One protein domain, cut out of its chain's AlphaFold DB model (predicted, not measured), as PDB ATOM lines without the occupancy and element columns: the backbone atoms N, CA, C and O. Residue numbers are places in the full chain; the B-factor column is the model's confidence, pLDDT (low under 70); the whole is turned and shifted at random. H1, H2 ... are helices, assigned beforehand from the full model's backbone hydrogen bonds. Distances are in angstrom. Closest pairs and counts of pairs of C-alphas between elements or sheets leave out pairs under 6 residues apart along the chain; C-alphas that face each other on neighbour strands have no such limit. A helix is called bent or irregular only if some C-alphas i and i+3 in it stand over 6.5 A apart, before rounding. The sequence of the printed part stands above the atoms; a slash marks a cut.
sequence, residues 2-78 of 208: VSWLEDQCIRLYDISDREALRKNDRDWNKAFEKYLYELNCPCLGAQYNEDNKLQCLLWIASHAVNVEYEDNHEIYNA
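Overview. This is residues 2 to 78 of the 208 residues of an uncharacterized protein of Blastocystis sp. subtype 1 (strain ATCC 50177 / NandII) (UniProt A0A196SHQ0). One long helix, H4, makes most of the length, and three short helices make an open arc beside its earlier part: H1 packs side by side with H4, H3 comes close to it at a steep tilt, and H2 joins H1 and H3 at a place apart from H4. The later part of H4, after residue 68, runs on beyond H1 and kinks near residue 70, while a long link without a named element, residues 39 to 49, leads from H3 back to the beginning of H4. The printed part has 77 residues, with four named helices in the order H1, H2, H3, H4 and no named strand; the class is all helix. It is only just compact, close to loose, with a radius of gyration of the C-alphas of 13.3 A, and it is elongated, spanning 45 by 27 by 17 A.

Arrangement. H1, residues 2 to 10, touches H2, residues 18 to 22; the closest C-alphas are those of Ser 3 and Leu 21, 5.7 A apart. H2 touches H3, residues 28 to 38, with the C-alphas of Leu 21 and Trp 28 the closest at 6.2 A. H1 and H3 are apart. H4, residues 50 to 76, touches H1 with its residues 57 to 68 alone, and the closest C-alphas are those of Cys 9 and Ala 64, 5.4 A apart. These two helices run the same way at a shallow tilt of 24 degrees. H3 and H4 are close but not clearly touching, with the C-alphas of Leu 36 and Cys 56 the closest at 7.8 A; they run the same way at a steep tilt of 51 degrees. H2 and H4 are apart. In H2 and H3 every O i to N i+4 pair is within hydrogen-bond range, against 4 of 5 in H1 and 19 of 23 in H4.

Along the chain. H1 begins at C-alpha 2, at (16.739, -43.649, 34.107), and is irregular, but only just: C-alphas 7 and 10 are 6.8 A apart. H2 has five residues. H3 begins at C-alpha 28, at (17.749, -46.022, 23.518), and measures 15.2 A from first to last C-alpha. H4 measures 35.2 A and ends at C-alpha 76, at (14.833, -32.441, 55.292). H4 has a kink of 58 degrees near residue 70 and is irregular there, with C-alphas 71 and 74 8.1 A apart.

Size, cuts and confidence. The two C-alphas farthest apart are those of Arg 26 and Ala 78, at 45.2 A. The printed part has no cut. The link from H1 to H2 is short, that from H2 to H3 is tight, and that from H3 to H4, 11 residues, is long. The mean pLDDT of the printed part is 71.8; 30 residues are under 70, among them residues 12 to 27 and residues 43 to 48.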
ATOM      1  N   VAL A   2      16.923 -45.026  34.620       65.06
ATOM      2  CA  VAL A   2      16.739 -43.649  34.107       65.06
ATOM      3  C   VAL A   2      15.262 -43.284  33.917       65.06
ATOM      4  O   VAL A   2      14.819 -42.248  34.387       65.06
ATOM      5  N   SER A   3      14.468 -44.184  33.328       64.44
ATOM      6  CA  SER A   3      13.023 -43.992  33.145       64.44
ATOM      7  C   SER A   3      12.218 -43.859  34.441       64.44
ATOM      8  O   SER A   3      11.111 -43.343  34.395       64.44
ATOM      9  N   TRP A   4      12.738 -44.338  35.575       72.38
ATOM     10  CA  TRP A   4      12.097 -44.196  36.885       72.38
ATOM     11  C   TRP A   4      12.494 -42.874  37.548       72.38
ATOM     12  O   TRP A   4      11.630 -42.183  38.072       72.38
ATOM     13  N   LEU A   5      13.774 -42.490  37.451       68.19
ATOM     14  CA  LEU A   5      14.267 -41.194  37.938       68.19
ATOM     15  C   LEU A   5      13.579 -40.027  37.222       68.19
ATOM     16  O   LEU A   5      13.212 -39.046  37.859       68.19
ATOM     17  N   GLU A   6      13.338 -40.169  35.920       69.50
ATOM     18  CA  GLU A   6      12.572 -39.199  35.139       69.50
ATOM     19  C   GLU A   6      11.088 -39.155  35.536       69.50
ATOM     20  O   GLU A   6      10.481 -38.092  35.569       69.50
ATOM     21  N   ASP A   7      10.491 -40.302  35.858       65.00
ATOM     22  CA  ASP A   7       9.062 -40.381  36.166       65.00
ATOM     23  C   ASP A   7       8.726 -39.884  37.578       65.00
ATOM     24  O   ASP A   7       7.639 -39.351  37.797       65.00
ATOM     25  N   GLN A   8       9.647 -40.056  38.528       65.06
ATOM     26  CA  GLN A   8       9.410 -39.754  39.938       65.06
ATOM     27  C   GLN A   8      10.057 -38.438  40.382       65.06
ATOM     28  O   GLN A   8       9.356 -37.645  41.016       65.06
ATOM     29  N   CYS A   9      11.311 -38.177  39.988       63.03
ATOM     30  CA  CYS A   9      12.121 -37.073  40.519       63.03
ATOM     31  C   CYS A   9      12.291 -35.908  39.528       63.03
ATOM     32  O   CYS A   9      11.966 -34.781  39.864       63.03
ATOM     33  N   ILE A  10      12.774 -36.154  38.301       70.94
ATOM     34  CA  ILE A  10      13.206 -35.070  37.387       70.94
ATOM     35  C   ILE A  10      12.037 -34.466  36.580       70.94
ATOM     36  O   ILE A  10      11.946 -33.249  36.454       70.94
ATOM     37  N   ARG A  11      11.120 -35.294  36.051       70.25
ATOM     38  CA  ARG A  11       9.869 -34.898  35.360       70.25
ATOM     39  C   ARG A  11      10.025 -33.867  34.224       70.25
ATOM     40  O   ARG A  11       9.119 -33.061  34.015       70.25
ATOM     41  N   LEU A  12      11.121 -33.909  33.467       65.19
ATOM     42  CA  LEU A  12      11.397 -32.961  32.378       65.19
ATOM     43  C   LEU A  12      10.505 -33.192  31.139       65.19
ATOM     44  O   LEU A  12      10.041 -32.238  30.518       65.19
ATOM     45  N   TYR A  13      10.255 -34.449  30.769       61.59
ATOM     46  CA  TYR A  13       9.473 -34.836  29.596       61.59
ATOM     47  C   TYR A  13       7.985 -35.020  29.897       61.59
ATOM     48  O   TYR A  13       7.600 -35.520  30.958       61.59
ATOM     49  N   ASP A  14       7.141 -34.730  28.903       57.97
ATOM     50  CA  ASP A  14       5.727 -35.114  28.902       57.97
ATOM     51  C   ASP A  14       5.580 -36.640  28.720       57.97
ATOM     52  O   ASP A  14       6.482 -37.328  28.234       57.97
ATOM     53  N   ILE A  15       4.440 -37.202  29.123       57.06
ATOM     54  CA  ILE A  15       4.195 -38.650  29.234       57.06
ATOM     55  C   ILE A  15       4.452 -39.380  27.901       57.06
ATOM     56  O   ILE A  15       4.863 -40.542  27.906       57.06
ATOM     57  N   SER A  16       4.267 -38.695  26.768       58.22
ATOM     58  CA  SER A  16       4.500 -39.227  25.421       58.22
ATOM     59  C   SER A  16       5.981 -39.410  25.066       58.22
ATOM     60  O   SER A  16       6.335 -40.429  24.473       58.22
ATOM     61  N   ASP A  17       6.863 -38.490  25.465       61.84
ATOM     62  CA  ASP A  17       8.300 -38.565  25.153       61.84
ATOM     63  C   ASP A  17       9.046 -39.536  26.090       61.84
ATOM     64  O   ASP A  17      10.087 -40.100  25.739       61.84
ATOM     65  N   ARG A  18       8.450 -39.846  27.253       64.88
ATOM     66  CA  ARG A  18       8.963 -40.839  28.217       64.88
ATOM     67  C   ARG A  18       8.960 -42.271  27.681       64.88
ATOM     68  O   ARG A  18       9.721 -43.109  28.174       64.88
ATOM     69  N   GLU A  19       8.130 -42.590  26.683       60.94
ATOM     70  CA  GLU A  19       8.091 -43.937  26.095       60.94
ATOM     71  C   GLU A  19       9.416 -44.327  25.426       60.94
ATOM     72  O   GLU A  19       9.805 -45.498  25.479       60.94
ATOM     73  N   ALA A  20      10.140 -43.359  24.853       62.19
ATOM     74  CA  ALA A  20      11.420 -43.592  24.185       62.19
ATOM     75  C   ALA A  20      12.521 -44.045  25.162       62.19
ATOM     76  O   ALA A  20      13.358 -44.871  24.810       62.19
ATOM     77  N   LEU A  21      12.478 -43.574  26.415       64.81
ATOM     78  CA  LEU A  21      13.410 -43.974  27.480       64.81
ATOM     79  C   LEU A  21      12.976 -45.259  28.212       64.81
ATOM     80  O   LEU A  21      13.783 -45.855  28.933       64.81
ATOM     81  N   ARG A  22      11.717 -45.695  28.041       64.81
ATOM     82  CA  ARG A  22      11.173 -46.953  28.593       64.81
ATOM     83  C   ARG A  22      11.434 -48.160  27.689       64.81
ATOM     84  O   ARG A  22      11.600 -49.268  28.201       64.81
ATOM     85  N   LYS A  23      11.487 -47.969  26.367       66.19
ATOM     86  CA  LYS A  23      11.820 -49.035  25.410       66.19
ATOM     87  C   LYS A  23      13.338 -49.241  25.398       66.19
ATOM     88  O   LYS A  23      14.079 -48.403  24.901       66.19
ATOM     89  N   ASN A  24      13.803 -50.354  25.963       61.19
ATOM     90  CA  ASN A  24      15.219 -50.745  25.987       61.19
ATOM     91  C   ASN A  24      15.662 -51.298  24.612       61.19
ATOM     92  O   ASN A  24      16.019 -52.468  24.488       61.19
ATOM     93  N   ASP A  25      15.518 -50.477  23.568       68.38
ATOM     94  CA  ASP A  25      15.799 -50.817  22.169       68.38
ATOM     95  C   ASP A  25      17.157 -50.245  21.706       68.38
ATOM     96  O   ASP A  25      17.796 -49.467  22.414       68.38
ATOM     97  N   ARG A  26      17.616 -50.596  20.499       62.72
ATOM     98  CA  ARG A  26      18.890 -50.123  19.919       62.72
ATOM     99  C   ARG A  26      18.982 -48.598  19.794       62.72
ATOM    100  O   ARG A  26      20.088 -48.061  19.797       62.72
ATOM    101  N   ASP A  27      17.848 -47.901  19.718       68.25
ATOM    102  CA  ASP A  27      17.781 -46.437  19.667       68.25
ATOM    103  C   ASP A  27      17.723 -45.768  21.055       68.25
ATOM    104  O   ASP A  27      17.742 -44.539  21.142       68.25
ATOM    105  N   TRP A  28      17.740 -46.545  22.148       71.69
ATOM    106  CA  TRP A  28      17.749 -46.022  23.518       71.69
ATOM    107  C   TRP A  28      18.953 -45.113  23.776       71.69
ATOM    108  O   TRP A  28      18.799 -44.048  24.362       71.69
ATOM    109  N   ASN A  29      20.137 -45.469  23.268       71.19
ATOM    110  CA  ASN A  29      21.342 -44.649  23.431       71.19
ATOM    111  C   ASN A  29      21.205 -43.266  22.770       71.19
ATOM    112  O   ASN A  29      21.678 -42.283  23.327       71.19
ATOM    113  N   LYS A  30      20.513 -43.168  21.625       73.69
ATOM    114  CA  LYS A  30      20.269 -41.885  20.941       73.69
ATOM    115  C   LYS A  30      19.219 -41.046  21.669       73.69
ATOM    116  O   LYS A  30      19.366 -39.834  21.783       73.69
ATOM    117  N   ALA A  31      18.160 -41.689  22.169       71.50
ATOM    118  CA  ALA A  31      17.149 -41.027  22.992       71.50
ATOM    119  C   ALA A  31      17.751 -40.523  24.315       71.50
ATOM    120  O   ALA A  31      17.448 -39.419  24.757       71.50
ATOM    121  N   PHE A  32      18.650 -41.306  24.910       72.25
ATOM    122  CA  PHE A  32      19.365 -40.959  26.131       72.25
ATOM    123  C   PHE A  32      20.380 -39.827  25.920       72.25
ATOM    124  O   PHE A  32      20.477 -38.937  26.756       72.25
ATOM    125  N   GLU A  33      21.086 -39.802  24.789       74.19
ATOM    126  CA  GLU A  33      21.978 -38.694  24.423       74.19
ATOM    127  C   GLU A  33      21.211 -37.378  24.231       74.19
ATOM    128  O   GLU A  33      21.622 -36.344  24.757       74.19
ATOM    129  N   LYS A  34      20.051 -37.421  23.560       77.06
ATOM    130  CA  LYS A  34      19.158 -36.261  23.430       77.06
ATOM    131  C   LYS A  34      18.674 -35.764  24.799       77.06
ATOM    132  O   LYS A  34      18.721 -34.568  25.064       77.06
ATOM    133  N   TYR A  35      18.279 -36.682  25.678       73.19
ATOM    134  CA  TYR A  35      17.852 -36.362  27.041       73.19
ATOM    135  C   TYR A  35      18.972 -35.739  27.886       73.19
ATOM    136  O   TYR A  35      18.750 -34.750  28.575       73.19
ATOM    137  N   LEU A  36      20.200 -36.260  27.793       73.69
ATOM    138  CA  LEU A  36      21.369 -35.690  28.471       73.69
ATOM    139  C   LEU A  36      21.725 -34.288  27.964       73.69
ATOM    140  O   LEU A  36      22.172 -33.454  28.754       73.69
ATOM    141  N   TYR A  37      21.538 -34.032  26.667       75.25
ATOM    142  CA  TYR A  37      21.735 -32.711  26.077       75.25
ATOM    143  C   TYR A  37      20.688 -31.711  26.581       75.25
ATOM    144  O   TYR A  37      21.028 -30.586  26.940       75.25
ATOM    145  N   GLU A  38      19.423 -32.126  26.672       74.88
ATOM    146  CA  GLU A  38      18.329 -31.285  27.175       74.88
ATOM    147  C   GLU A  38      18.418 -31.031  28.690       74.88
ATOM    148  O   GLU A  38      18.105 -29.930  29.138       74.88
ATOM    149  N   LEU A  39      18.940 -31.987  29.468       73.25
ATOM    150  CA  LEU A  39      19.296 -31.802  30.882       73.25
ATOM    151  C   LEU A  39      20.600 -31.016  31.097       73.25
ATOM    152  O   LEU A  39      20.961 -30.731  32.238       73.25
ATOM    153  N   ASN A  40      21.313 -30.673  30.020       72.06
ATOM    154  CA  ASN A  40      22.587 -29.962  30.050       72.06
ATOM    155  C   ASN A  40      23.636 -30.652  30.952       72.06
ATOM    156  O   ASN A  40      24.265 -30.012  31.801       72.06
ATOM    157  N   CYS A  41      23.812 -31.975  30.803       69.94
ATOM    158  CA  CYS A  41      24.765 -32.708  31.639       69.94
ATOM    159  C   CYS A  41      26.212 -32.249  31.381       69.94
ATOM    160  O   CYS A  41      26.699 -32.395  30.259       69.94
ATOM    161  N   PRO A  42      26.976 -31.844  32.415       71.62
ATOM    162  CA  PRO A  42      28.398 -31.509  32.283       71.62
ATOM    163  C   PRO A  42      29.278 -32.732  31.973       71.62
ATOM    164  O   PRO A  42      30.430 -32.594  31.574       71.62
ATOM    165  N   CYS A  43      28.739 -33.932  32.183       65.62
ATOM    166  CA  CYS A  43      29.372 -35.214  31.897       65.62
ATOM    167  C   CYS A  43      29.341 -35.593  30.407       65.62
ATOM    168  O   CYS A  43      30.049 -36.511  29.981       65.62
ATOM    169  N   LEU A  44      28.496 -34.921  29.617       64.69
ATOM    170  CA  LEU A  44      28.388 -35.148  28.189       64.69
ATOM    171  C   LEU A  44      29.534 -34.383  27.520       64.69
ATOM    172  O   LEU A  44      29.524 -33.160  27.439       64.69
ATOM    173  N   GLY A  45      30.568 -35.114  27.101       64.44
ATOM    174  CA  GLY A  45      31.643 -34.567  26.275       64.44
ATOM    175  C   GLY A  45      31.149 -34.267  24.854       64.44
ATOM    176  O   GLY A  45      30.146 -33.598  24.648       64.44
ATOM    177  N   ALA A  46      31.837 -34.788  23.836       60.78
ATOM    178  CA  ALA A  46      31.391 -34.620  22.450       60.78
ATOM    179  C   ALA A  46      30.197 -35.521  22.073       60.78
ATOM    180  O   ALA A  46      29.434 -35.146  21.187       60.78
ATOM    181  N   GLN A  47      30.086 -36.715  22.679       65.44
ATOM    182  CA  GLN A  47      29.085 -37.754  22.379       65.44
ATOM    183  C   GLN A  47      28.888 -38.682  23.592       65.44
ATOM    184  O   GLN A  47      29.766 -38.773  24.462       65.44
ATOM    185  N   TYR A  48      27.769 -39.405  23.631       69.88
ATOM    186  CA  TYR A  48      27.547 -40.482  24.600       69.88
ATOM    187  C   TYR A  48      28.304 -41.769  24.206       69.88
ATOM    188  O   TYR A  48      27.962 -42.438  23.231       69.88
ATOM    189  N   ASN A  49      29.302 -42.148  25.013       74.31
ATOM    190  CA  ASN A  49      30.125 -43.354  24.837       74.31
ATOM    191  C   ASN A  49      30.030 -44.283  26.062       74.31
ATOM    192  O   ASN A  49      29.666 -43.844  27.154       74.31
ATOM    193  N   GLU A  50      30.432 -45.553  25.915       71.31
ATOM    194  CA  GLU A  50      30.456 -46.525  27.026       71.31
ATOM    195  C   GLU A  50      31.373 -46.090  28.189       71.31
ATOM    196  O   GLU A  50      31.034 -46.345  29.341       71.31
ATOM    197  N   ASP A  51      32.458 -45.350  27.928       72.69
ATOM    198  CA  ASP A  51      33.341 -44.820  28.984       72.69
ATOM    199  C   ASP A  51      32.665 -43.739  29.850       72.69
ATOM    200  O   ASP A  51      32.881 -43.669  31.060       72.69
ATOM    201  N   ASN A  52      31.788 -42.924  29.252       74.44
ATOM    202  CA  ASN A  52      31.095 -41.830  29.947       74.44
ATOM    203  C   ASN A  52      29.749 -42.266  30.530       74.44
ATOM    204  O   ASN A  52      29.169 -41.568  31.357       74.44
ATOM    205  N   LYS A  53      29.255 -43.444  30.149       77.00
ATOM    206  CA  LYS A  53      27.954 -43.975  30.557       77.00
ATOM    207  C   LYS A  53      27.750 -43.996  32.064       77.00
ATOM    208  O   LYS A  53      26.709 -43.556  32.544       77.00
ATOM    209  N   LEU A  54      28.739 -44.482  32.812       78.75
ATOM    210  CA  LEU A  54      28.643 -44.552  34.270       78.75
ATOM    211  C   LEU A  54      28.623 -43.151  34.891       78.75
ATOM    212  O   LEU A  54      27.838 -42.906  35.801       78.75
ATOM    213  N   GLN A  55      29.425 -42.224  34.362       78.69
ATOM    214  CA  GLN A  55      29.455 -40.836  34.827       78.69
ATOM    215  C   GLN A  55      28.132 -40.120  34.537       78.69
ATOM    216  O   GLN A  55      27.608 -39.444  35.416       78.69
ATOM    217  N   CYS A  56      27.546 -40.332  33.354       78.50
ATOM    218  CA  CYS A  56      26.235 -39.789  33.006       78.50
ATOM    219  C   CYS A  56      25.122 -40.346  33.893       78.50
ATOM    220  O   CYS A  56      24.274 -39.595  34.365       78.50
ATOM    221  N   LEU A  57      25.129 -41.654  34.161       78.69
ATOM    222  CA  LEU A  57      24.138 -42.282  35.036       78.69
ATOM    223  C   LEU A  57      24.269 -41.816  36.487       78.69
ATOM    224  O   LEU A  57      23.256 -41.543  37.129       78.69
ATOM    225  N   LEU A  58      25.499 -41.707  36.995       82.19
ATOM    226  CA  LEU A  58      25.755 -41.209  38.342       82.19
ATOM    227  C   LEU A  58      25.337 -39.744  38.467       82.19
ATOM    228  O   LEU A  58      24.686 -39.385  39.441       82.19
ATOM    229  N   TRP A  59      25.640 -38.923  37.458       83.94
ATOM    230  CA  TRP A  59      25.218 -37.531  37.442       83.94
ATOM    231  C   TRP A  59      23.696 -37.395  37.419       83.94
ATOM    232  O   TRP A  59      23.169 -36.636  38.221       83.94
ATOM    233  N   ILE A  60      22.976 -38.159  36.585       81.38
ATOM    234  CA  ILE A  60      21.501 -38.143  36.585       81.38
ATOM    235  C   ILE A  60      20.959 -38.550  37.957       81.38
ATOM    236  O   ILE A  60      20.018 -37.934  38.444       81.38
ATOM    237  N   ALA A  61      21.537 -39.571  38.597       81.06
ATOM    238  CA  ALA A  61      21.115 -39.983  39.932       81.06
ATOM    239  C   ALA A  61      21.351 -38.872  40.968       81.06
ATOM    240  O   ALA A  61      20.457 -38.572  41.754       81.06
ATOM    241  N   SER A  62      22.516 -38.219  40.944       82.38
ATOM    242  CA  SER A  62      22.811 -37.075  41.814       82.38
ATOM    243  C   SER A  62      21.916 -35.870  41.521       82.38
ATOM    244  O   SER A  62      21.468 -35.202  42.445       82.38
ATOM    245  N   HIS A  63      21.620 -35.607  40.250       81.69
ATOM    246  CA  HIS A  63      20.731 -34.532  39.834       81.69
ATOM    247  C   HIS A  63      19.294 -34.793  40.294       81.69
ATOM    248  O   HIS A  63      18.682 -33.908  40.877       81.69
ATOM    249  N   ALA A  64      18.793 -36.022  40.142       82.31
ATOM    250  CA  ALA A  64      17.486 -36.428  40.654       82.31
ATOM    251  C   ALA A  64      17.371 -36.242  42.175       82.31
ATOM    252  O   ALA A  64      16.354 -35.751  42.652       82.31
ATOM    253  N   VAL A  65      18.420 -36.596  42.928       81.81
ATOM    254  CA  VAL A  65      18.465 -36.372  44.382       81.81
ATOM    255  C   VAL A  65      18.451 -34.881  44.714       81.81
ATOM    256  O   VAL A  65      17.750 -34.484  45.636       81.81
ATOM    257  N   ASN A  66      19.186 -34.053  43.967       83.62
ATOM    258  CA  ASN A  66      19.164 -32.606  44.169       83.62
ATOM    259  C   ASN A  66      17.786 -32.003  43.884       83.62
ATOM    260  O   ASN A  66      17.340 -31.189  44.677       83.62
ATOM    261  N   VAL A  67      17.108 -32.412  42.809       81.94
ATOM    262  CA  VAL A  67      15.753 -31.927  42.486       81.94
ATOM    263  C   VAL A  67      14.759 -32.327  43.581       81.94
ATOM    264  O   VAL A  67      14.035 -31.482  44.094       81.94
ATOM    265  N   GLU A  68      14.787 -33.588  44.022       80.88
ATOM    266  CA  GLU A  68      13.940 -34.062  45.129       80.88
ATOM    267  C   GLU A  68      14.234 -33.312  46.438       80.88
ATOM    268  O   GLU A  68      13.334 -33.024  47.230       80.88
ATOM    269  N   TYR A  69      15.508 -32.998  46.680       80.00
ATOM    270  CA  TYR A  69      15.912 -32.207  47.830       80.00
ATOM    271  C   TYR A  69      15.456 -30.756  47.699       80.00
ATOM    272  O   TYR A  69      14.958 -30.228  48.679       80.00
ATOM    273  N   GLU A  70      15.565 -30.107  46.541       78.62
ATOM    274  CA  GLU A  70      15.054 -28.744  46.335       78.62
ATOM    275  C   GLU A  70      13.544 -28.664  46.594       78.62
ATOM    276  O   GLU A  70      13.096 -27.743  47.280       78.62
ATOM    277  N   ASP A  71      12.778 -29.666  46.161       78.75
ATOM    278  CA  ASP A  71      11.333 -29.734  46.399       78.75
ATOM    279  C   ASP A  71      10.981 -29.947  47.885       78.75
ATOM    280  O   ASP A  71       9.993 -29.402  48.377       78.75
ATOM    281  N   ASN A  72      11.798 -30.708  48.623       78.81
ATOM    282  CA  ASN A  72      11.510 -31.127  50.002       78.81
ATOM    283  C   ASN A  72      12.517 -30.599  51.045       78.81
ATOM    284  O   ASN A  72      12.571 -31.104  52.171       78.81
ATOM    285  N   HIS A  73      13.319 -29.583  50.712       77.12
ATOM    286  CA  HIS A  73      14.415 -29.102  51.567       77.12
ATOM    287  C   HIS A  73      13.902 -28.601  52.916       77.12
ATOM    288  O   HIS A  73      14.581 -28.762  53.926       77.12
ATOM    289  N   GLU A  74      12.691 -28.040  52.960       74.75
ATOM    290  CA  GLU A  74      12.044 -27.609  54.201       74.75
ATOM    291  C   GLU A  74      11.760 -28.788  55.143       74.75
ATOM    292  O   GLU A  74      11.866 -28.642  56.357       74.75
ATOM    293  N   ILE A  75      11.451 -29.971  54.604       77.94
ATOM    294  CA  ILE A  75      11.199 -31.191  55.382       77.94
ATOM    295  C   ILE A  75      12.521 -31.802  55.851       77.94
ATOM    296  O   ILE A  75      12.622 -32.242  56.995       77.94
ATOM    297  N   TYR A  76      13.536 -31.830  54.983       73.88
ATOM    298  CA  TYR A  76      14.833 -32.441  55.292       73.88
ATOM    299  C   TYR A  76      15.723 -31.576  56.188       73.88
ATOM    300  O   TYR A  76      16.505 -32.118  56.966       73.88
ATOM    301  N   ASN A  77      15.596 -30.251  56.101       77.69
ATOM    302  CA  ASN A  77      16.315 -29.306  56.957       77.69
ATOM    303  C   ASN A  77      15.518 -28.902  58.197       77.69
ATOM    304  O   ASN A  77      16.045 -28.168  59.037       77.69
ATOM    305  N   ALA A  78      14.263 -29.344  58.322       75.69
ATOM    306  CA  ALA A  78      13.537 -29.188  59.569       75.69
ATOM    307  C   ALA A  78      14.338 -29.853  60.699       75.69
ATOM    308  O   ALA A  78      14.904 -30.935  60.496       75.69
TER     309      ALA A  78